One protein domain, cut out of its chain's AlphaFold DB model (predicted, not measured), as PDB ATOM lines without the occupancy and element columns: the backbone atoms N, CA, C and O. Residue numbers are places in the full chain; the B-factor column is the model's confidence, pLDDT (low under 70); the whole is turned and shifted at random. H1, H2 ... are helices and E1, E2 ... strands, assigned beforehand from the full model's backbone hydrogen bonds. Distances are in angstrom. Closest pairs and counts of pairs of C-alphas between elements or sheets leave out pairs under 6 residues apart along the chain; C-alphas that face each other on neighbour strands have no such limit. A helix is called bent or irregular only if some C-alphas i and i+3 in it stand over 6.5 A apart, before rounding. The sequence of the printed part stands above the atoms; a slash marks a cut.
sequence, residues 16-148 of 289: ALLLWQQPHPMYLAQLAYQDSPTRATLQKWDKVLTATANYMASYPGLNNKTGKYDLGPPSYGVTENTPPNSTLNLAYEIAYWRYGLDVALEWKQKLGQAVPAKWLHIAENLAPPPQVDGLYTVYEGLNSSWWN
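Overview. This is residues 16 to 148 of the 289 residues of an uncharacterized protein of Stagonospora sp. SRC1lsM3a (UniProt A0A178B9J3). Two long helices, H2 and H3, pack steeply across each other as the core of an elongated body, with H1 packed on both and short H4 also packed on both. A small hairpin of strands, E1 and E2, lies near the end of H4, and two long links and the short helix H5 make the end of the body away from H1. The printed part has 133 residues, with five named helices and two named strands in the order H1, H2, E1, E2, H3, H4, H5 along the chain; E1 and E2 are antiparallel, and of the 72 residues in named elements helices hold 66 and strands 6, mostly helix. It is compact, with a radius of gyration of the C-alphas of 15.9 A, and spans 51 by 30 by 29 A.

Along the chain. H1, residues 24 to 35, begins at C-alpha 24 (71.741, -70.663, -38.372) and is 17.1 A long. H2, residues 39 to 58, is 27.6 A long; it is irregular, with C-alphas 44 and 47 7.2 A apart and a kink of 46 degrees near residue 47. E1 is residues 61 to 63 and E2 residues 68 to 70. H3, residues 91 to 110, is 28.8 A long. H4 is residues 117 to 125. H5, residues 144 to 148, is only just irregular, with C-alphas 144 and 147 6.6 A apart, and ends at C-alpha 148 (96.279, -78.028, -56.282).

Arrangement. H2 and H3 touch, closest at the C-alphas of Ala 53 and Leu 101, 6.1 A, opposite ways at a steep tilt of 44 degrees. H1 and H2 form a helical hairpin, closest at the C-alphas of Tyr 33 and Thr 41, 6.1 A. H3 and H4 form another, closest at the C-alphas of Arg 98 and Ala 123, 5.4 A. In the E1 and E2 hairpin, N 63 and O 68 are 2.8 A apart, within hydrogen-bond range. Every O i to N i+4 pair is within range in H1, H3 and H4; H2 has 14 of 16, and H5 has 0 of 1 beside 1 of 2 O i to N i+3 pairs. H5 is apart from H4.

Size, cuts and confidence. The C-alphas of Ala 40 and Ser 145, the two farthest apart, are 51.0 A apart. The printed part has no cut; the links E2 to H3 and H4 to H5 are long. No printed residue is under 70 in pLDDT.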
ATOM      1  N   ALA A  16      75.086 -85.266 -39.201       80.06
ATOM      2  CA  ALA A  16      75.443 -85.141 -37.788       80.06
ATOM      3  C   ALA A  16      76.806 -84.459 -37.562       80.06
ATOM      4  O   ALA A  16      77.087 -84.024 -36.449       80.06
ATOM      5  N   LEU A  17      77.650 -84.383 -38.597       85.12
ATOM      6  CA  LEU A  17      78.999 -83.818 -38.533       85.12
ATOM      7  C   LEU A  17      79.073 -82.397 -39.110       85.12
ATOM      8  O   LEU A  17      80.113 -81.752 -38.993       85.12
ATOM      9  N   LEU A  18      77.991 -81.905 -39.723       89.81
ATOM     10  CA  LEU A  18      77.923 -80.553 -40.272       89.81
ATOM     11  C   LEU A  18      77.878 -79.524 -39.138       89.81
ATOM     12  O   LEU A  18      76.880 -79.410 -38.419       89.81
ATOM     13  N   LEU A  19      78.956 -78.755 -38.991       88.81
ATOM     14  CA  LEU A  19      79.066 -77.723 -37.955       88.81
ATOM     15  C   LEU A  19      78.427 -76.393 -38.361       88.81
ATOM     16  O   LEU A  19      77.883 -75.689 -37.512       88.81
ATOM     17  N   TRP A  20      78.435 -76.061 -39.651       90.38
ATOM     18  CA  TRP A  20      77.964 -74.763 -40.140       90.38
ATOM     19  C   TRP A  20      76.481 -74.479 -39.873       90.38
ATOM     20  O   TRP A  20      76.081 -73.321 -39.844       90.38
ATOM     21  N   GLN A  21      75.677 -75.517 -39.626       92.44
ATOM     22  CA  GLN A  21      74.254 -75.376 -39.314       92.44
ATOM     23  C   GLN A  21      73.979 -74.820 -37.911       92.44
ATOM     24  O   GLN A  21      72.892 -74.305 -37.655       92.44
ATOM     25  N   GLN A  22      74.944 -74.921 -36.989       94.00
ATOM     26  CA  GLN A  22      74.731 -74.578 -35.579       94.00
ATOM     27  C   GLN A  22      74.388 -73.094 -35.378       94.00
ATOM     28  O   GLN A  22      73.434 -72.811 -34.651       94.00
ATOM     29  N   PRO A  23      75.055 -72.133 -36.048       96.94
ATOM     30  CA  PRO A  23      74.743 -70.717 -35.880       96.94
ATOM     31  C   PRO A  23      73.530 -70.226 -36.695       96.94
ATOM     32  O   PRO A  23      73.144 -69.069 -36.540       96.94
ATOM     33  N   HIS A  24      72.884 -71.064 -37.524       96.44
ATOM     34  CA  HIS A  24      71.741 -70.663 -38.372       96.44
ATOM     35  C   HIS A  24      70.635 -69.888 -37.636       96.44
ATOM     36  O   HIS A  24      70.176 -68.874 -38.173       96.44
ATOM     37  N   PRO A  25      70.206 -70.285 -36.417       98.25
ATOM     38  CA  PRO A  25      69.185 -69.538 -35.690       98.25
ATOM     39  C   PRO A  25      69.569 -68.077 -35.433       98.25
ATOM     40  O   PRO A  25      68.686 -67.226 -35.411       98.25
ATOM     41  N   MET A  26      70.864 -67.775 -35.284       98.25
ATOM     42  CA  MET A  26      71.364 -66.415 -35.054       98.25
ATOM     43  C   MET A  26      71.110 -65.525 -36.272       98.25
ATOM     44  O   MET A  26      70.584 -64.424 -36.138       98.25
ATOM     45  N   TYR A  27      71.421 -66.027 -37.471       96.88
ATOM     46  CA  TYR A  27      71.180 -65.303 -38.720       96.88
ATOM     47  C   TYR A  27      69.679 -65.099 -38.974       96.88
ATOM     48  O   TYR A  27      69.240 -63.988 -39.258       96.88
ATOM     49  N   LEU A  28      68.869 -66.147 -38.784       97.56
ATOM     50  CA  LEU A  28      67.413 -66.066 -38.949       97.56
ATOM     51  C   LEU A  28      66.755 -65.099 -37.955       97.56
ATOM     52  O   LEU A  28      65.818 -64.386 -38.316       97.56
ATOM     53  N   ALA A  29      67.240 -65.051 -36.713       98.38
ATOM     54  CA  ALA A  29      66.739 -64.117 -35.715       98.38
ATOM     55  C   ALA A  29      67.091 -62.666 -36.056       98.38
ATOM     56  O   ALA A  29      66.228 -61.800 -35.920       98.38
ATOM     57  N   GLN A  30      68.306 -62.402 -36.545       97.88
ATOM     58  CA  GLN A  30      68.697 -61.071 -37.016       97.88
ATOM     59  C   GLN A  30      67.820 -60.607 -38.188       97.88
ATOM     60  O   GLN A  30      67.300 -59.497 -38.134       97.88
ATOM     61  N   LEU A  31      67.541 -61.472 -39.173       96.56
ATOM     62  CA  LEU A  31      66.595 -61.156 -40.255       96.56
ATOM     63  C   LEU A  31      65.189 -60.835 -39.721       96.56
ATOM     64  O   LEU A  31      64.582 -59.839 -40.104       96.56
ATOM     65  N   ALA A  32      64.673 -61.650 -38.795       97.62
ATOM     66  CA  ALA A  32      63.360 -61.416 -38.195       97.62
ATOM     67  C   ALA A  32      63.305 -60.115 -37.375       97.62
ATOM     68  O   ALA A  32      62.269 -59.454 -37.329       97.62
ATOM     69  N   TYR A  33      64.399 -59.752 -36.704       97.88
ATOM     70  CA  TYR A  33      64.489 -58.503 -35.951       97.88
ATOM     71  C   TYR A  33      64.657 -57.289 -36.858       97.88
ATOM     72  O   TYR A  33      64.095 -56.243 -36.557       97.88
ATOM     73  N   GLN A  34      65.366 -57.424 -37.978       95.75
ATOM     74  CA  GLN A  34      65.457 -56.380 -38.992       95.75
ATOM     75  C   GLN A  34      64.079 -56.042 -39.580       95.75
ATOM     76  O   GLN A  34      63.760 -54.867 -39.736       95.75
ATOM     77  N   ASP A  35      63.256 -57.059 -39.851       95.38
ATOM     78  CA  ASP A  35      61.875 -56.890 -40.321       95.38
ATOM     79  C   ASP A  35      60.946 -56.330 -39.227       95.38
ATOM     80  O   ASP A  35      60.133 -55.438 -39.468       95.38
ATOM     81  N   SER A  36      61.090 -56.809 -37.986       97.19
ATOM     82  CA  SER A  36      60.257 -56.389 -36.856       97.19
ATOM     83  C   SER A  36      61.096 -56.133 -35.595       97.19
ATOM     84  O   SER A  36      61.207 -57.023 -34.737       97.19
ATOM     85  N   PRO A  37      61.657 -54.915 -35.421       97.12
ATOM     86  CA  PRO A  37      62.620 -54.590 -34.361       97.12
ATOM     87  C   PRO A  37      61.949 -54.338 -33.005       97.12
ATOM     88  O   PRO A  37      62.132 -53.310 -32.352       97.12
ATOM     89  N   THR A  38      61.136 -55.291 -32.553       98.31
ATOM     90  CA  THR A  38      60.325 -55.173 -31.342       98.31
ATOM     91  C   THR A  38      60.858 -56.035 -30.207       98.31
ATOM     92  O   THR A  38      61.518 -57.059 -30.400       98.31
ATOM     93  N   ARG A  39      60.492 -55.661 -28.977       98.19
ATOM     94  CA  ARG A  39      60.748 -56.483 -27.789       98.19
ATOM     95  C   ARG A  39      60.126 -57.880 -27.903       98.19
ATOM     96  O   ARG A  39      60.733 -58.843 -27.442       98.19
ATOM     97  N   ALA A  40      58.957 -57.988 -28.537       98.56
ATOM     98  CA  ALA A  40      58.273 -59.258 -28.757       98.56
ATOM     99  C   ALA A  40      59.088 -60.188 -29.671       98.56
ATOM    100  O   ALA A  40      59.248 -61.367 -29.351       98.56
ATOM    101  N   THR A  41      59.677 -59.661 -30.751       98.56
ATOM    102  CA  THR A  41      60.588 -60.422 -31.623       98.56
ATOM    103  C   THR A  41      61.812 -60.913 -30.853       98.56
ATOM    104  O   THR A  41      62.150 -62.095 -30.932       98.56
ATOM    105  N   LEU A  42      62.433 -60.048 -30.041       98.62
ATOM    106  CA  LEU A  42      63.570 -60.438 -29.201       98.62
ATOM    107  C   LEU A  42      63.209 -61.595 -28.257       98.62
ATOM    108  O   LEU A  42      63.911 -62.604 -28.208       98.62
ATOM    109  N   GLN A  43      62.087 -61.480 -27.543       98.50
ATOM    110  CA  GLN A  43      61.617 -62.504 -26.603       98.50
ATOM    111  C   GLN A  43      61.260 -63.825 -27.298       98.50
ATOM    112  O   GLN A  43      61.545 -64.891 -26.753       98.50
ATOM    113  N   LYS A  44      60.680 -63.768 -28.505       98.50
ATOM    114  CA  LYS A  44      60.324 -64.950 -29.306       98.50
ATOM    115  C   LYS A  44      61.542 -65.823 -29.614       98.50
ATOM    116  O   LYS A  44      61.454 -67.045 -29.517       98.50
ATOM    117  N   TRP A  45      62.664 -65.207 -29.981       98.62
ATOM    118  CA  TRP A  45      63.882 -65.928 -30.360       98.62
ATOM    119  C   TRP A  45      64.791 -66.273 -29.176       98.62
ATOM    120  O   TRP A  45      65.545 -67.241 -29.263       98.62
ATOM    121  N   ASP A  46      64.691 -65.546 -28.057       98.56
ATOM    122  CA  ASP A  46      65.629 -65.629 -26.926       98.56
ATOM    123  C   ASP A  46      65.891 -67.061 -26.442       98.56
ATOM    124  O   ASP A  46      67.038 -67.455 -26.224       98.56
ATOM    125  N   LYS A  47      64.833 -67.875 -26.321       98.31
ATOM    126  CA  LYS A  47      64.949 -69.271 -25.872       98.31
ATOM    127  C   LYS A  47      65.838 -70.099 -26.803       98.31
ATOM    128  O   LYS A  47      66.684 -70.851 -26.319       98.31
ATOM    129  N   VAL A  48      65.639 -69.972 -28.116       98.62
ATOM    130  CA  VAL A  48      66.402 -70.728 -29.119       98.62
ATOM    131  C   VAL A  48      67.836 -70.219 -29.161       98.62
ATOM    132  O   VAL A  48      68.752 -71.021 -29.022       98.62
ATOM    133  N   LEU A  49      68.040 -68.900 -29.239       98.75
ATOM    134  CA  LEU A  49      69.390 -68.329 -29.305       98.75
ATOM    135  C   LEU A  49      70.205 -68.644 -28.050       98.75
ATOM    136  O   LEU A  49      71.377 -68.983 -28.149       98.75
ATOM    137  N   THR A  50      69.580 -68.620 -26.870       98.75
ATOM    138  CA  THR A  50      70.246 -68.990 -25.613       98.75
ATOM    139  C   THR A  50      70.688 -70.450 -25.611       98.75
ATOM    140  O   THR A  50      71.815 -70.752 -25.221       98.75
ATOM    141  N   ALA A  51      69.817 -71.369 -26.039       98.56
ATOM    142  CA  ALA A  51      70.157 -72.787 -26.113       98.56
ATOM    143  C   ALA A  51      71.277 -73.041 -27.135       98.56
ATOM    144  O   ALA A  51      72.241 -73.744 -26.827       98.56
ATOM    145  N   THR A  52      71.190 -72.408 -28.307       98.50
ATOM    146  CA  THR A  52      72.212 -72.478 -29.354       98.50
ATOM    147  C   THR A  52      73.550 -71.922 -28.865       98.50
ATOM    148  O   THR A  52      74.562 -72.608 -28.973       98.50
ATOM    149  N   ALA A  53      73.573 -70.741 -28.242       98.62
ATOM    150  CA  ALA A  53      74.791 -70.130 -27.706       98.62
ATOM    151  C   ALA A  53      75.425 -70.963 -26.584       98.62
ATOM    152  O   ALA A  53      76.645 -71.087 -26.525       98.62
ATOM    153  N   ASN A  54      74.618 -71.591 -25.722       98.56
ATOM    154  CA  ASN A  54      75.123 -72.510 -24.702       98.56
ATOM    155  C   ASN A  54      75.853 -73.706 -25.316       98.56
ATOM    156  O   ASN A  54      76.953 -74.035 -24.870       98.56
ATOM    157  N   TYR A  55      75.269 -74.327 -26.345       97.62
ATOM    158  CA  TYR A  55      75.928 -75.403 -27.081       97.62
ATOM    159  C   TYR A  55      77.208 -74.899 -27.754       97.62
ATOM    160  O   TYR A  55      78.287 -75.443 -27.509       97.62
ATOM    161  N   MET A  56      77.110 -73.802 -28.508       98.06
ATOM    162  CA  MET A  56      78.233 -73.196 -29.218       98.06
ATOM    163  C   MET A  56      79.385 -72.824 -28.282       98.06
ATOM    164  O   MET A  56      80.536 -73.061 -28.617       98.06
ATOM    165  N   ALA A  57      79.115 -72.300 -27.089       98.31
ATOM    166  CA  ALA A  57      80.156 -71.978 -26.114       98.31
ATOM    167  C   ALA A  57      80.698 -73.210 -25.364       98.31
ATOM    168  O   ALA A  57      81.699 -73.119 -24.659       98.31
ATOM    169  N   SER A  58      80.023 -74.358 -25.435       97.25
ATOM    170  CA  SER A  58      80.464 -75.601 -24.788       97.25
ATOM    171  C   SER A  58      81.282 -76.516 -25.695       97.25
ATOM    172  O   SER A  58      82.010 -77.356 -25.176       97.25
ATOM    173  N   TYR A  59      81.147 -76.359 -27.011       96.19
ATOM    174  CA  TYR A  59      81.720 -77.265 -28.001       96.19
ATOM    175  C   TYR A  59      83.233 -77.079 -28.233       96.19
ATOM    176  O   TYR A  59      83.937 -78.089 -28.238       96.19
ATOM    177  N   PRO A  60      83.771 -75.850 -28.402       96.94
ATOM    178  CA  PRO A  60      85.193 -75.658 -28.656       96.94
ATOM    179  C   PRO A  60      86.067 -76.165 -27.504       96.94
ATOM    180  O   PRO A  60      85.795 -75.890 -26.332       96.94
ATOM    181  N   GLY A  61      87.150 -76.864 -27.839       97.00
ATOM    182  CA  GLY A  61      88.130 -77.354 -26.869       97.00
ATOM    183  C   GLY A  61      89.304 -76.391 -26.716       97.00
ATOM    184  O   GLY A  61      89.798 -75.868 -27.710       97.00
ATOM    185  N   LEU A  62      89.781 -76.163 -25.487       98.00
ATOM    186  CA  LEU A  62      90.982 -75.353 -25.267       98.00
ATOM    187  C   LEU A  62      92.226 -76.098 -25.761       98.00
ATOM    188  O   LEU A  62      92.561 -77.182 -25.279       98.00
ATOM    189  N   ASN A  63      92.958 -75.468 -26.666       97.62
ATOM    190  CA  ASN A  63      94.268 -75.902 -27.097       97.62
ATOM    191  C   ASN A  63      95.335 -75.317 -26.173       97.62
ATOM    192  O   ASN A  63      95.694 -74.143 -26.256       97.62
ATOM    193  N   ASN A  64      95.887 -76.160 -25.302       96.62
ATOM    194  CA  ASN A  64      96.883 -75.742 -24.310       96.62
ATOM    195  C   ASN A  64      98.196 -75.217 -24.917       96.62
ATOM    196  O   ASN A  64      98.988 -74.614 -24.199       96.62
ATOM    197  N   LYS A  65      98.462 -75.452 -26.211       96.38
ATOM    198  CA  LYS A  65      99.666 -74.939 -26.881       96.38
ATOM    199  C   LYS A  65      99.469 -73.521 -27.402       96.38
ATOM    200  O   LYS A  65     100.382 -72.710 -27.297       96.38
ATOM    201  N   THR A  66      98.307 -73.234 -27.984       96.31
ATOM    202  CA  THR A  66      98.009 -71.933 -28.608       96.31
ATOM    203  C   THR A  66      97.252 -70.991 -27.674       96.31
ATOM    204  O   THR A  66      97.207 -69.789 -27.924       96.31
ATOM    205  N   GLY A  67      96.644 -71.519 -26.607       97.31
ATOM    206  CA  GLY A  67      95.734 -70.780 -25.732       97.31
ATOM    207  C   GLY A  67      94.402 -70.425 -26.402       97.31
ATOM    208  O   GLY A  67      93.675 -69.579 -25.885       97.31
ATOM    209  N   LYS A  68      94.093 -71.027 -27.557       98.25
ATOM    210  CA  LYS A  68      92.871 -70.778 -28.331       98.25
ATOM    211  C   LYS A  68      91.887 -71.934 -28.228       98.25
ATOM    212  O   LYS A  68      92.253 -73.046 -27.863       98.25
ATOM    213  N   TYR A  69      90.629 -71.645 -28.523       98.50
ATOM    214  CA  TYR A  69      89.543 -72.611 -28.541       98.50
ATOM    215  C   TYR A  69      89.315 -73.128 -29.958       98.50
ATOM    216  O   TYR A  69      88.917 -72.368 -30.841       98.50
ATOM    217  N   ASP A  70      89.537 -74.423 -30.144       98.25
ATOM    218  CA  ASP A  70      89.468 -75.083 -31.441       98.25
ATOM    219  C   ASP A  70      88.100 -75.744 -31.669       98.25
ATOM    220  O   ASP A  70      87.546 -76.406 -30.783       98.25
ATOM    221  N   LEU A  71      87.587 -75.630 -32.895       96.81
ATOM    222  CA  LEU A  71      86.506 -76.465 -33.415       96.81
ATOM    223  C   LEU A  71      87.108 -77.762 -33.963       96.81
ATOM    224  O   LEU A  71      87.644 -77.798 -35.072       96.81
ATOM    225  N   GLY A  72      87.053 -78.821 -33.157       91.38
ATOM    226  CA  GLY A  72      87.701 -80.100 -33.442       91.38
ATOM    227  C   GLY A  72      86.821 -81.146 -34.129       91.38
ATOM    228  O   GLY A  72      85.610 -80.971 -34.252       91.38
ATOM    229  N   PRO A  73      87.427 -82.263 -34.566       91.12
ATOM    230  CA  PRO A  73      86.694 -83.382 -35.131       91.12
ATOM    231  C   PRO A  73      85.821 -84.109 -34.079       91.12
ATOM    232  O   PRO A  73      86.145 -84.102 -32.890       91.12
ATOM    233  N   PRO A  74      84.761 -84.814 -34.517       90.12
ATOM    234  CA  PRO A  74      84.372 -84.965 -35.914       90.12
ATOM    235  C   PRO A  74      83.668 -83.704 -36.435       90.12
ATOM    236  O   PRO A  74      82.766 -83.174 -35.791       90.12
ATOM    237  N   SER A  75      84.101 -83.232 -37.602       90.62
ATOM    238  CA  SER A  75      83.679 -81.952 -38.167       90.62
ATOM    239  C   SER A  75      83.714 -82.003 -39.685       90.62
ATOM    240  O   SER A  75      84.718 -82.397 -40.274       90.62
ATOM    241  N   TYR A  76      82.622 -81.614 -40.330       91.56
ATOM    242  CA  TYR A  76      82.514 -81.562 -41.779       91.56
ATOM    243  C   TYR A  76      81.995 -80.192 -42.199       91.56
ATOM    244  O   TYR A  76      81.023 -79.683 -41.634       91.56
ATOM    245  N   GLY A  77      82.689 -79.578 -43.154       89.56
ATOM    246  CA  GLY A  77      82.356 -78.235 -43.607       89.56
ATOM    247  C   GLY A  77      81.155 -78.200 -44.540       89.56
ATOM    248  O   GLY A  77      80.773 -79.218 -45.114       89.56
ATOM    249  N   VAL A  78      80.615 -76.999 -44.738       90.81
ATOM    250  CA  VAL A  78      79.489 -76.707 -45.650       90.81
ATOM    251  C   VAL A  78      79.636 -77.279 -47.071       90.81
ATOM    252  O   VAL A  78      78.639 -77.558 -47.729       90.81
ATOM    253  N   THR A  79      80.865 -77.466 -47.556       90.12
ATOM    254  CA  THR A  79      81.171 -78.011 -48.892       90.12
ATOM    255  C   THR A  79      81.278 -79.531 -48.936       90.12
ATOM    256  O   THR A  79      81.483 -80.091 -50.010       90.12
ATOM    257  N   GLU A  80      81.199 -80.209 -47.790       90.75
ATOM    258  CA  GLU A  80      81.217 -81.670 -47.692       90.75
ATOM    259  C   GLU A  80      82.384 -82.327 -48.466       90.75
ATOM    260  O   GLU A  80      82.256 -83.399 -49.058       90.75
ATOM    261  N   ASN A  81      83.574 -81.721 -48.448       90.81
ATOM    262  CA  ASN A  81      84.750 -82.232 -49.169       90.81
ATOM    263  C   ASN A  81      86.017 -82.413 -48.308       90.81
ATOM    264  O   ASN A  81      87.032 -82.911 -48.808       90.81
ATOM    265  N   THR A  82      85.958 -82.114 -47.007       91.31
ATOM    266  CA  THR A  82      87.050 -82.319 -46.036       91.31
ATOM    267  C   THR A  82      87.038 -83.727 -45.398       91.31
ATOM    268  O   THR A  82      86.052 -84.456 -45.513       91.31
ATOM    269  N   PRO A  83      88.136 -84.198 -44.772       91.62
ATOM    270  CA  PRO A  83      88.151 -85.470 -44.039       91.62
ATOM    271  C   PRO A  83      87.541 -85.311 -42.628       91.62
ATOM    272  O   PRO A  83      88.204 -84.764 -41.743       91.62
ATOM    273  N   PRO A  84      86.318 -85.802 -42.348       91.38
ATOM    274  CA  PRO A  84      85.567 -85.360 -41.171       91.38
ATOM    275  C   PRO A  84      86.180 -85.763 -39.823       91.38
ATOM    276  O   PRO A  84      86.033 -85.059 -38.829       91.38
ATOM    277  N   ASN A  85      86.915 -86.875 -39.783       91.62
ATOM    278  CA  ASN A  85      87.521 -87.390 -38.551       91.62
ATOM    279  C   ASN A  85      88.830 -86.687 -38.163       91.62
ATOM    280  O   ASN A  85      89.362 -86.956 -37.091       91.62
ATOM    281  N   SER A  86      89.372 -85.829 -39.028       92.25
ATOM    282  CA  SER A  86      90.644 -85.134 -38.794       92.25
ATOM    283  C   SER A  86      90.589 -83.646 -39.128       92.25
ATOM    284  O   SER A  86      91.613 -82.973 -39.074       92.25
ATOM    285  N   THR A  87      89.423 -83.140 -39.525       94.69
ATOM    286  CA  THR A  87      89.226 -81.725 -39.833       94.69
ATOM    287  C   THR A  87      89.179 -80.935 -38.528       94.69
ATOM    288  O   THR A  87      88.362 -81.224 -37.655       94.69
ATOM    289  N   LEU A  88      90.054 -79.940 -38.418       95.88
ATOM    290  CA  LEU A  88      90.182 -79.020 -37.291       95.88
ATOM    291  C   LEU A  88      90.030 -77.589 -37.817       95.88
ATOM    292  O   LEU A  88      90.564 -77.287 -38.884       95.88
ATOM    293  N   ASN A  89      89.322 -76.729 -37.083       97.50
ATOM    294  CA  ASN A  89      89.207 -75.293 -37.352       97.50
ATOM    295  C   ASN A  89      88.884 -74.982 -38.823       97.50
ATOM    296  O   ASN A  89      89.667 -74.346 -39.528       97.50
ATOM    297  N   LEU A  90      87.731 -75.452 -39.311       97.75
ATOM    298  CA  LEU A  90      87.249 -75.036 -40.630       97.75
ATOM    299  C   LEU A  90      87.058 -73.514 -40.660       97.75
ATOM    300  O   LEU A  90      86.446 -72.948 -39.754       97.75
ATOM    301  N   ALA A  91      87.561 -72.858 -41.705       97.88
ATOM    302  CA  ALA A  91      87.610 -71.398 -41.749       97.88
ATOM    303  C   ALA A  91      86.222 -70.747 -41.669       97.88
ATOM    304  O   ALA A  91      86.002 -69.857 -40.844       97.88
ATOM    305  N   TYR A  92      85.277 -71.227 -42.484       97.88
ATOM    306  CA  TYR A  92      83.919 -70.688 -42.516       97.88
ATOM    307  C   TYR A  92      83.200 -70.870 -41.183       97.88
ATOM    308  O   TYR A  92      82.596 -69.941 -40.657       97.88
ATOM    309  N   GLU A  93      83.301 -72.062 -40.609       97.00
ATOM    310  CA  GLU A  93      82.641 -72.423 -39.369       97.00
ATOM    311  C   GLU A  93      83.208 -71.631 -38.196       97.00
ATOM    312  O   GLU A  93      82.419 -71.203 -37.364       97.00
ATOM    313  N   ILE A  94      84.516 -71.351 -38.151       97.81
ATOM    314  CA  ILE A  94      85.115 -70.446 -37.158       97.81
ATOM    315  C   ILE A  94      84.504 -69.044 -37.256       97.81
ATOM    316  O   ILE A  94      84.046 -68.500 -36.247       97.81
ATOM    317  N   ALA A  95      84.446 -68.472 -38.463       98.00
ATOM    318  CA  ALA A  95      83.852 -67.153 -38.680       98.00
ATOM    319  C   ALA A  95      82.363 -67.135 -38.295       98.00
ATOM    320  O   ALA A  95      81.892 -66.208 -37.632       98.00
ATOM    321  N   TYR A  96      81.623 -68.192 -38.635       97.88
ATOM    322  CA  TYR A  96      80.205 -68.287 -38.315       97.88
ATOM    323  C   TYR A  96      79.955 -68.520 -36.819       97.88
ATOM    324  O   TYR A  96      78.989 -68.002 -36.258       97.88
ATOM    325  N   TRP A  97      80.845 -69.250 -36.141       97.88
ATOM    326  CA  TRP A  97      80.795 -69.433 -34.691       97.88
ATOM    327  C   TRP A  97      81.010 -68.115 -33.961       97.88
ATOM    328  O   TRP A  97      80.270 -67.801 -33.025       97.88
ATOM    329  N   ARG A  98      81.994 -67.333 -34.425       98.12
ATOM    330  CA  ARG A  98      82.257 -65.986 -33.924       98.12
ATOM    331  C   ARG A  98      81.025 -65.101 -34.087       98.12
ATOM    332  O   ARG A  98      80.530 -64.590 -33.087       98.12
ATOM    333  N   TYR A  99      80.489 -65.007 -35.307       98.19
ATOM    334  CA  TYR A  99      79.259 -64.264 -35.593       98.19
ATOM    335  C   TYR A  99      78.104 -64.691 -34.680       98.19
ATOM    336  O   TYR A  99      77.441 -63.859 -34.068       98.19
ATOM    337  N   GLY A 100      77.864 -65.999 -34.559       98.31
ATOM    338  CA  GLY A 100      76.734 -66.505 -33.791       98.31
ATOM    339  C   GLY A 100      76.830 -66.199 -32.297       98.31
ATOM    340  O   GLY A 100      75.818 -65.874 -31.675       98.31
ATOM    341  N   LEU A 101      78.033 -66.256 -31.714       98.62
ATOM    342  CA  LEU A 101      78.235 -65.835 -30.329       98.62
ATOM    343  C   LEU A 101      78.079 -64.318 -30.177       98.62
ATOM    344  O   LEU A 101      77.396 -63.898 -29.249       98.62
ATOM    345  N   ASP A 102      78.616 -63.510 -31.096       98.38
ATOM    346  CA  ASP A 102      78.444 -62.050 -31.071       98.38
ATOM    347  C   ASP A 102      76.953 -61.657 -31.116       98.38
ATOM    348  O   ASP A 102      76.495 -60.873 -30.281       98.38
ATOM    349  N   VAL A 103      76.157 -62.291 -31.988       98.44
ATOM    350  CA  VAL A 103      74.695 -62.102 -32.041       98.44
ATOM    351  C   VAL A 103      74.026 -62.495 -30.724       98.44
ATOM    352  O   VAL A 103      73.143 -61.782 -30.249       98.44
ATOM    353  N   ALA A 104      74.425 -63.604 -30.097       98.56
ATOM    354  CA  ALA A 104      73.846 -64.025 -28.823       98.56
ATOM    355  C   ALA A 104      74.123 -63.019 -27.692       98.56
ATOM    356  O   ALA A 104      73.235 -62.741 -26.879       98.56
ATOM    357  N   LEU A 105      75.339 -62.462 -27.648       98.56
ATOM    358  CA  LEU A 105      75.722 -61.410 -26.701       98.56
ATOM    359  C   LEU A 105      74.871 -60.154 -26.930       98.56
ATOM    360  O   LEU A 105      74.265 -59.641 -25.985       98.56
ATOM    361  N   GLU A 106      74.764 -59.709 -28.184       98.06
ATOM    362  CA  GLU A 106      73.941 -58.564 -28.583       98.06
ATOM    363  C   GLU A 106      72.468 -58.777 -28.200       98.06
ATOM    364  O   GLU A 106      71.816 -57.880 -27.661       98.06
ATOM    365  N   TRP A 107      71.935 -59.985 -28.398       98.44
ATOM    366  CA  TRP A 107      70.543 -60.306 -28.082       98.44
ATOM    367  C   TRP A 107      70.232 -60.141 -26.594       98.44
ATOM    368  O   TRP A 107      69.215 -59.546 -26.226       98.44
ATOM    369  N   LYS A 108      71.136 -60.610 -25.721       98.44
ATOM    370  CA  LYS A 108      71.018 -60.416 -24.268       98.44
ATOM    371  C   LYS A 108      71.060 -58.943 -23.893       98.44
ATOM    372  O   LYS A 108      70.234 -58.511 -23.087       98.44
ATOM    373  N   GLN A 109      71.933 -58.164 -24.527       98.31
ATOM    374  CA  GLN A 109      72.014 -56.718 -24.314       98.31
ATOM    375  C   GLN A 109      70.724 -56.004 -24.740       98.31
ATOM    376  O   GLN A 109      70.158 -55.259 -23.941       98.31
ATOM    377  N   LYS A 110      70.186 -56.286 -25.936       98.31
ATOM    378  CA  LYS A 110      68.894 -55.733 -26.395       98.31
ATOM    379  C   LYS A 110      67.734 -56.138 -25.480       98.31
ATOM    380  O   LYS A 110      66.766 -55.393 -25.305       98.31
ATOM    381  N   LEU A 111      67.825 -57.318 -24.864       98.25
ATOM    382  CA  LEU A 111      66.871 -57.781 -23.864       98.25
ATOM    383  C   LEU A 111      67.110 -57.196 -22.458       98.25
ATOM    384  O   LEU A 111      66.266 -57.392 -21.581       98.25
ATOM    385  N   GLY A 112      68.185 -56.446 -22.217       98.12
ATOM    386  CA  GLY A 112      68.552 -55.982 -20.875       98.12
ATOM    387  C   GLY A 112      68.799 -57.138 -19.898       98.12
ATOM    388  O   GLY A 112      68.548 -57.007 -18.703       98.12
ATOM    389  N   GLN A 113      69.208 -58.299 -20.412       97.94
ATOM    390  CA  GLN A 113      69.513 -59.496 -19.638       97.94
ATOM    391  C   GLN A 113      71.017 -59.593 -19.368       97.94
ATOM    392  O   GLN A 113      71.838 -59.055 -20.113       97.94
ATOM    393  N   ALA A 114      71.387 -60.328 -18.318       97.31
ATOM    394  CA  ALA A 114      72.785 -60.615 -18.031       97.31
ATOM    395  C   ALA A 114      73.419 -61.423 -19.174       97.31
ATOM    396  O   ALA A 114      72.878 -62.442 -19.612       97.31
ATOM    397  N   VAL A 115      74.583 -60.967 -19.627       96.94
ATOM    398  CA  VAL A 115      75.381 -61.627 -20.658       96.94
ATOM    399  C   VAL A 115      76.236 -62.723 -20.004       96.94
ATOM    400  O   VAL A 115      77.028 -62.413 -19.112       96.94
ATOM    401  N   PRO A 116      76.121 -64.001 -20.411       97.94
ATOM    402  CA  PRO A 116      76.962 -65.062 -19.864       97.94
ATOM    403  C   PRO A 116      78.444 -64.863 -20.212       97.94
ATOM    404  O   PRO A 116      78.831 -64.922 -21.378       97.94
ATOM    405  N   ALA A 117      79.294 -64.709 -19.191       98.12
ATOM    406  CA  ALA A 117      80.732 -64.462 -19.361       98.12
ATOM    407  C   ALA A 117      81.445 -65.537 -20.200       98.12
ATOM    408  O   ALA A 117      82.372 -65.236 -20.945       98.12
ATOM    409  N   LYS A 118      80.977 -66.792 -20.125       98.31
ATOM    410  CA  LYS A 118      81.512 -67.892 -20.935       98.31
ATOM    411  C   LYS A 118      81.337 -67.644 -22.436       98.31
ATOM    412  O   LYS A 118      82.239 -67.969 -23.195       98.31
ATOM    413  N   TRP A 119      80.207 -67.086 -22.873       98.62
ATOM    414  CA  TRP A 119      79.965 -66.833 -24.297       98.62
ATOM    415  C   TRP A 119      80.961 -65.810 -24.843       98.62
ATOM    416  O   TRP A 119      81.588 -66.064 -25.866       98.62
ATOM    417  N   LEU A 120      81.159 -64.713 -24.105       98.19
ATOM    418  CA  LEU A 120      82.135 -63.677 -24.442       98.19
ATOM    419  C   LEU A 120      83.553 -64.252 -24.478       98.19
ATOM    420  O   LEU A 120      84.255 -64.106 -25.474       98.19
ATOM    421  N   HIS A 121      83.936 -64.982 -23.426       98.44
ATOM    422  CA  HIS A 121      85.259 -65.589 -23.328       98.44
ATOM    423  C   HIS A 121      85.566 -66.509 -24.515       98.44
ATOM    424  O   HIS A 121      86.645 -66.415 -25.093       98.44
ATOM    425  N   ILE A 122      84.622 -67.375 -24.899       98.56
ATOM    426  CA  ILE A 122      84.811 -68.261 -26.050       98.56
ATOM    427  C   ILE A 122      84.896 -67.446 -27.339       98.56
ATOM    428  O   ILE A 122      85.848 -67.639 -28.084       98.56
ATOM    429  N   ALA A 123      83.982 -66.502 -27.585       98.00
ATOM    430  CA  ALA A 123      83.992 -65.684 -28.800       98.00
ATOM    431  C   ALA A 123      85.334 -64.956 -29.013       98.00
ATOM    432  O   ALA A 123      85.851 -64.916 -30.130       98.00
ATOM    433  N   GLU A 124      85.921 -64.409 -27.945       97.50
ATOM    434  CA  GLU A 124      87.206 -63.694 -27.969       97.50
ATOM    435  C   GLU A 124      88.430 -64.614 -28.094       97.50
ATOM    436  O   GLU A 124      89.490 -64.177 -28.547       97.50
ATOM    437  N   ASN A 125      88.296 -65.885 -27.710       98.25
ATOM    438  CA  ASN A 125      89.408 -66.831 -27.658       98.25
ATOM    439  C   ASN A 125      89.282 -68.000 -28.642       98.25
ATOM    440  O   ASN A 125      90.126 -68.893 -28.601       98.25
ATOM    441  N   LEU A 126      88.302 -67.990 -29.552       98.12
ATOM    442  CA  LEU A 126      88.267 -68.904 -30.698       98.12
ATOM    443  C   LEU A 126      89.581 -68.831 -31.488       98.12
ATOM    444  O   LEU A 126      90.206 -67.769 -31.605       98.12
ATOM    445  N   ALA A 127      90.003 -69.971 -32.027       98.19
ATOM    446  CA  ALA A 127      91.073 -70.011 -33.010       98.19
ATOM    447  C   ALA A 127      90.717 -69.113 -34.208       98.19
ATOM    448  O   ALA A 127      89.545 -69.034 -34.580       98.19
ATOM    449  N   PRO A 128      91.687 -68.404 -34.808       97.88
ATOM    450  CA  PRO A 128      91.429 -67.646 -36.025       97.88
ATOM    451  C   PRO A 128      91.179 -68.600 -37.205       97.88
ATOM    452  O   PRO A 128      91.675 -69.730 -37.185       97.88
ATOM    453  N   PRO A 129      90.476 -68.166 -38.269       98.25
ATOM    454  CA  PRO A 129      90.392 -68.959 -39.487       98.25
ATOM    455  C   PRO A 129      91.806 -69.241 -40.032       98.25
ATOM    456  O   PRO A 129      92.631 -68.319 -40.093       98.25
ATOM    457  N   PRO A 130      92.115 -70.494 -40.407       98.06
ATOM    458  CA  PRO A 130      93.464 -70.915 -40.755       98.06
ATOM    459  C   PRO A 130      93.941 -70.263 -42.053       98.06
ATOM    460  O   PRO A 130      93.176 -70.069 -42.999       98.06
ATOM    461  N   GLN A 131      95.230 -69.930 -42.093       97.88
ATOM    462  CA  GLN A 131      95.860 -69.239 -43.215       97.88
ATOM    463  C   GLN A 131      97.195 -69.878 -43.580       97.88
ATOM    464  O   GLN A 131      97.939 -70.332 -42.711       97.88
ATOM    465  N   VAL A 132      97.520 -69.843 -44.870       98.12
ATOM    466  CA  VAL A 132      98.838 -70.178 -45.414       98.12
ATOM    467  C   VAL A 132      99.193 -69.140 -46.470       98.12
ATOM    468  O   VAL A 132      98.369 -68.828 -47.326       98.12
ATOM    469  N   ASP A 133     100.404 -68.588 -46.392       96.88
ATOM    470  CA  ASP A 133     100.934 -67.600 -47.342       96.88
ATOM    471  C   ASP A 133      99.994 -66.400 -47.579       96.88
ATOM    472  O   ASP A 133      99.859 -65.878 -48.683       96.88
ATOM    473  N   GLY A 134      99.309 -65.958 -46.518       97.38
ATOM    474  CA  GLY A 134      98.400 -64.812 -46.565       97.38
ATOM    475  C   GLY A 134      97.073 -65.067 -47.288       97.38
ATOM    476  O   GLY A 134      96.419 -64.092 -47.668       97.38
ATOM    477  N   LEU A 135      96.687 -66.335 -47.470       98.38
ATOM    478  CA  LEU A 135      95.387 -66.791 -47.965       98.38
ATOM    479  C   LEU A 135      94.726 -67.709 -46.931       98.38
ATOM    480  O   LEU A 135      95.403 -68.538 -46.323       98.38
ATOM    481  N   TYR A 136      93.405 -67.635 -46.781       98.50
ATOM    482  CA  TYR A 136      92.668 -68.619 -45.988       98.50
ATOM    483  C   TYR A 136      92.737 -70.025 -46.592       98.50
ATOM    484  O   TYR A 136      92.732 -70.196 -47.814       98.50
ATOM    485  N   THR A 137      92.767 -71.033 -45.723       98.25
ATOM    486  CA  THR A 137      92.645 -72.452 -46.078       98.25
ATOM    487  C   THR A 137      91.303 -72.996 -45.606       98.25
ATOM    488  O   THR A 137      90.699 -72.463 -44.683       98.25
ATOM    489  N   VAL A 138      90.798 -74.063 -46.231       97.00
ATOM    490  CA  VAL A 138      89.473 -74.608 -45.869       97.00
ATOM    491  C   VAL A 138      89.414 -75.149 -44.432       97.00
ATOM    492  O   VAL A 138      88.371 -75.051 -43.795       97.00
ATOM    493  N   TYR A 139      90.524 -75.679 -43.911       97.44
ATOM    494  CA  TYR A 139      90.694 -76.121 -42.522       97.44
ATOM    495  C   TYR A 139      92.177 -76.055 -42.111       97.44
ATOM    496  O   TYR A 139      93.054 -75.830 -42.956       97.44
ATOM    497  N   GLU A 140      92.460 -76.221 -40.818       97.50
ATOM    498  CA  GLU A 140      93.805 -76.119 -40.242       97.50
ATOM    499  C   GLU A 140      94.712 -77.307 -40.607       97.50
ATOM    500  O   GLU A 140      94.275 -78.449 -40.732       97.50
ATOM    501  N   GLY A 141      96.014 -77.049 -40.757       95.81
ATOM    502  CA  GLY A 141      97.021 -78.079 -41.044       95.81
ATOM    503  C   GLY A 141      97.258 -78.332 -42.533       95.81
ATOM    504  O   GLY A 141      98.063 -79.191 -42.898       95.81
ATOM    505  N   LEU A 142      96.595 -77.572 -43.404       96.81
ATOM    506  CA  LEU A 142      96.940 -77.502 -44.819       96.81
ATOM    507  C   LEU A 142      98.226 -76.690 -45.032       96.81
ATOM    508  O   LEU A 142      98.589 -75.841 -44.226       96.81
ATOM    509  N   ASN A 143      98.906 -76.951 -46.147       96.81
ATOM    510  CA  ASN A 143     100.030 -76.156 -46.647       96.81
ATOM    511  C   ASN A 143      99.691 -75.611 -48.042       96.81
ATOM    512  O   ASN A 143      98.681 -76.002 -48.621       96.81
ATOM    513  N   SER A 144     100.537 -74.758 -48.617       94.31
ATOM    514  CA  SER A 144     100.242 -74.016 -49.852       94.31
ATOM    515  C   SER A 144      99.905 -74.881 -51.069       94.31
ATOM    516  O   SER A 144      99.167 -74.438 -51.950       94.31
ATOM    517  N   SER A 145     100.344 -76.144 -51.090       95.44
ATOM    518  CA  SER A 145      99.991 -77.099 -52.147       95.44
ATOM    519  C   SER A 145      98.506 -77.483 -52.169       95.44
ATOM    520  O   SER A 145      98.048 -78.043 -53.165       95.44
ATOM    521  N   TRP A 146      97.732 -77.175 -51.118       95.56
ATOM    522  CA  TRP A 146      96.314 -77.540 -51.038       95.56
ATOM    523  C   TRP A 146      95.481 -76.935 -52.175       95.56
ATOM    524  O   TRP A 146      94.521 -77.565 -52.609       95.56
ATOM    525  N   TRP A 147      95.875 -75.780 -52.726       96.06
ATOM    526  CA  TRP A 147      95.220 -75.182 -53.897       96.06
ATOM    527  C   TRP A 147      95.302 -76.054 -55.163       96.06
ATOM    528  O   TRP A 147      94.534 -75.848 -56.098       96.06
ATOM    529  N   ASN A 148      96.191 -77.049 -55.196       94.88
ATOM    530  CA  ASN A 148      96.279 -78.028 -56.282       94.88
ATOM    531  C   ASN A 148      95.443 -79.294 -56.002       94.88
ATOM    532  O   ASN A 148      95.358 -80.183 -56.848       94.88
TER     533      ASN A 148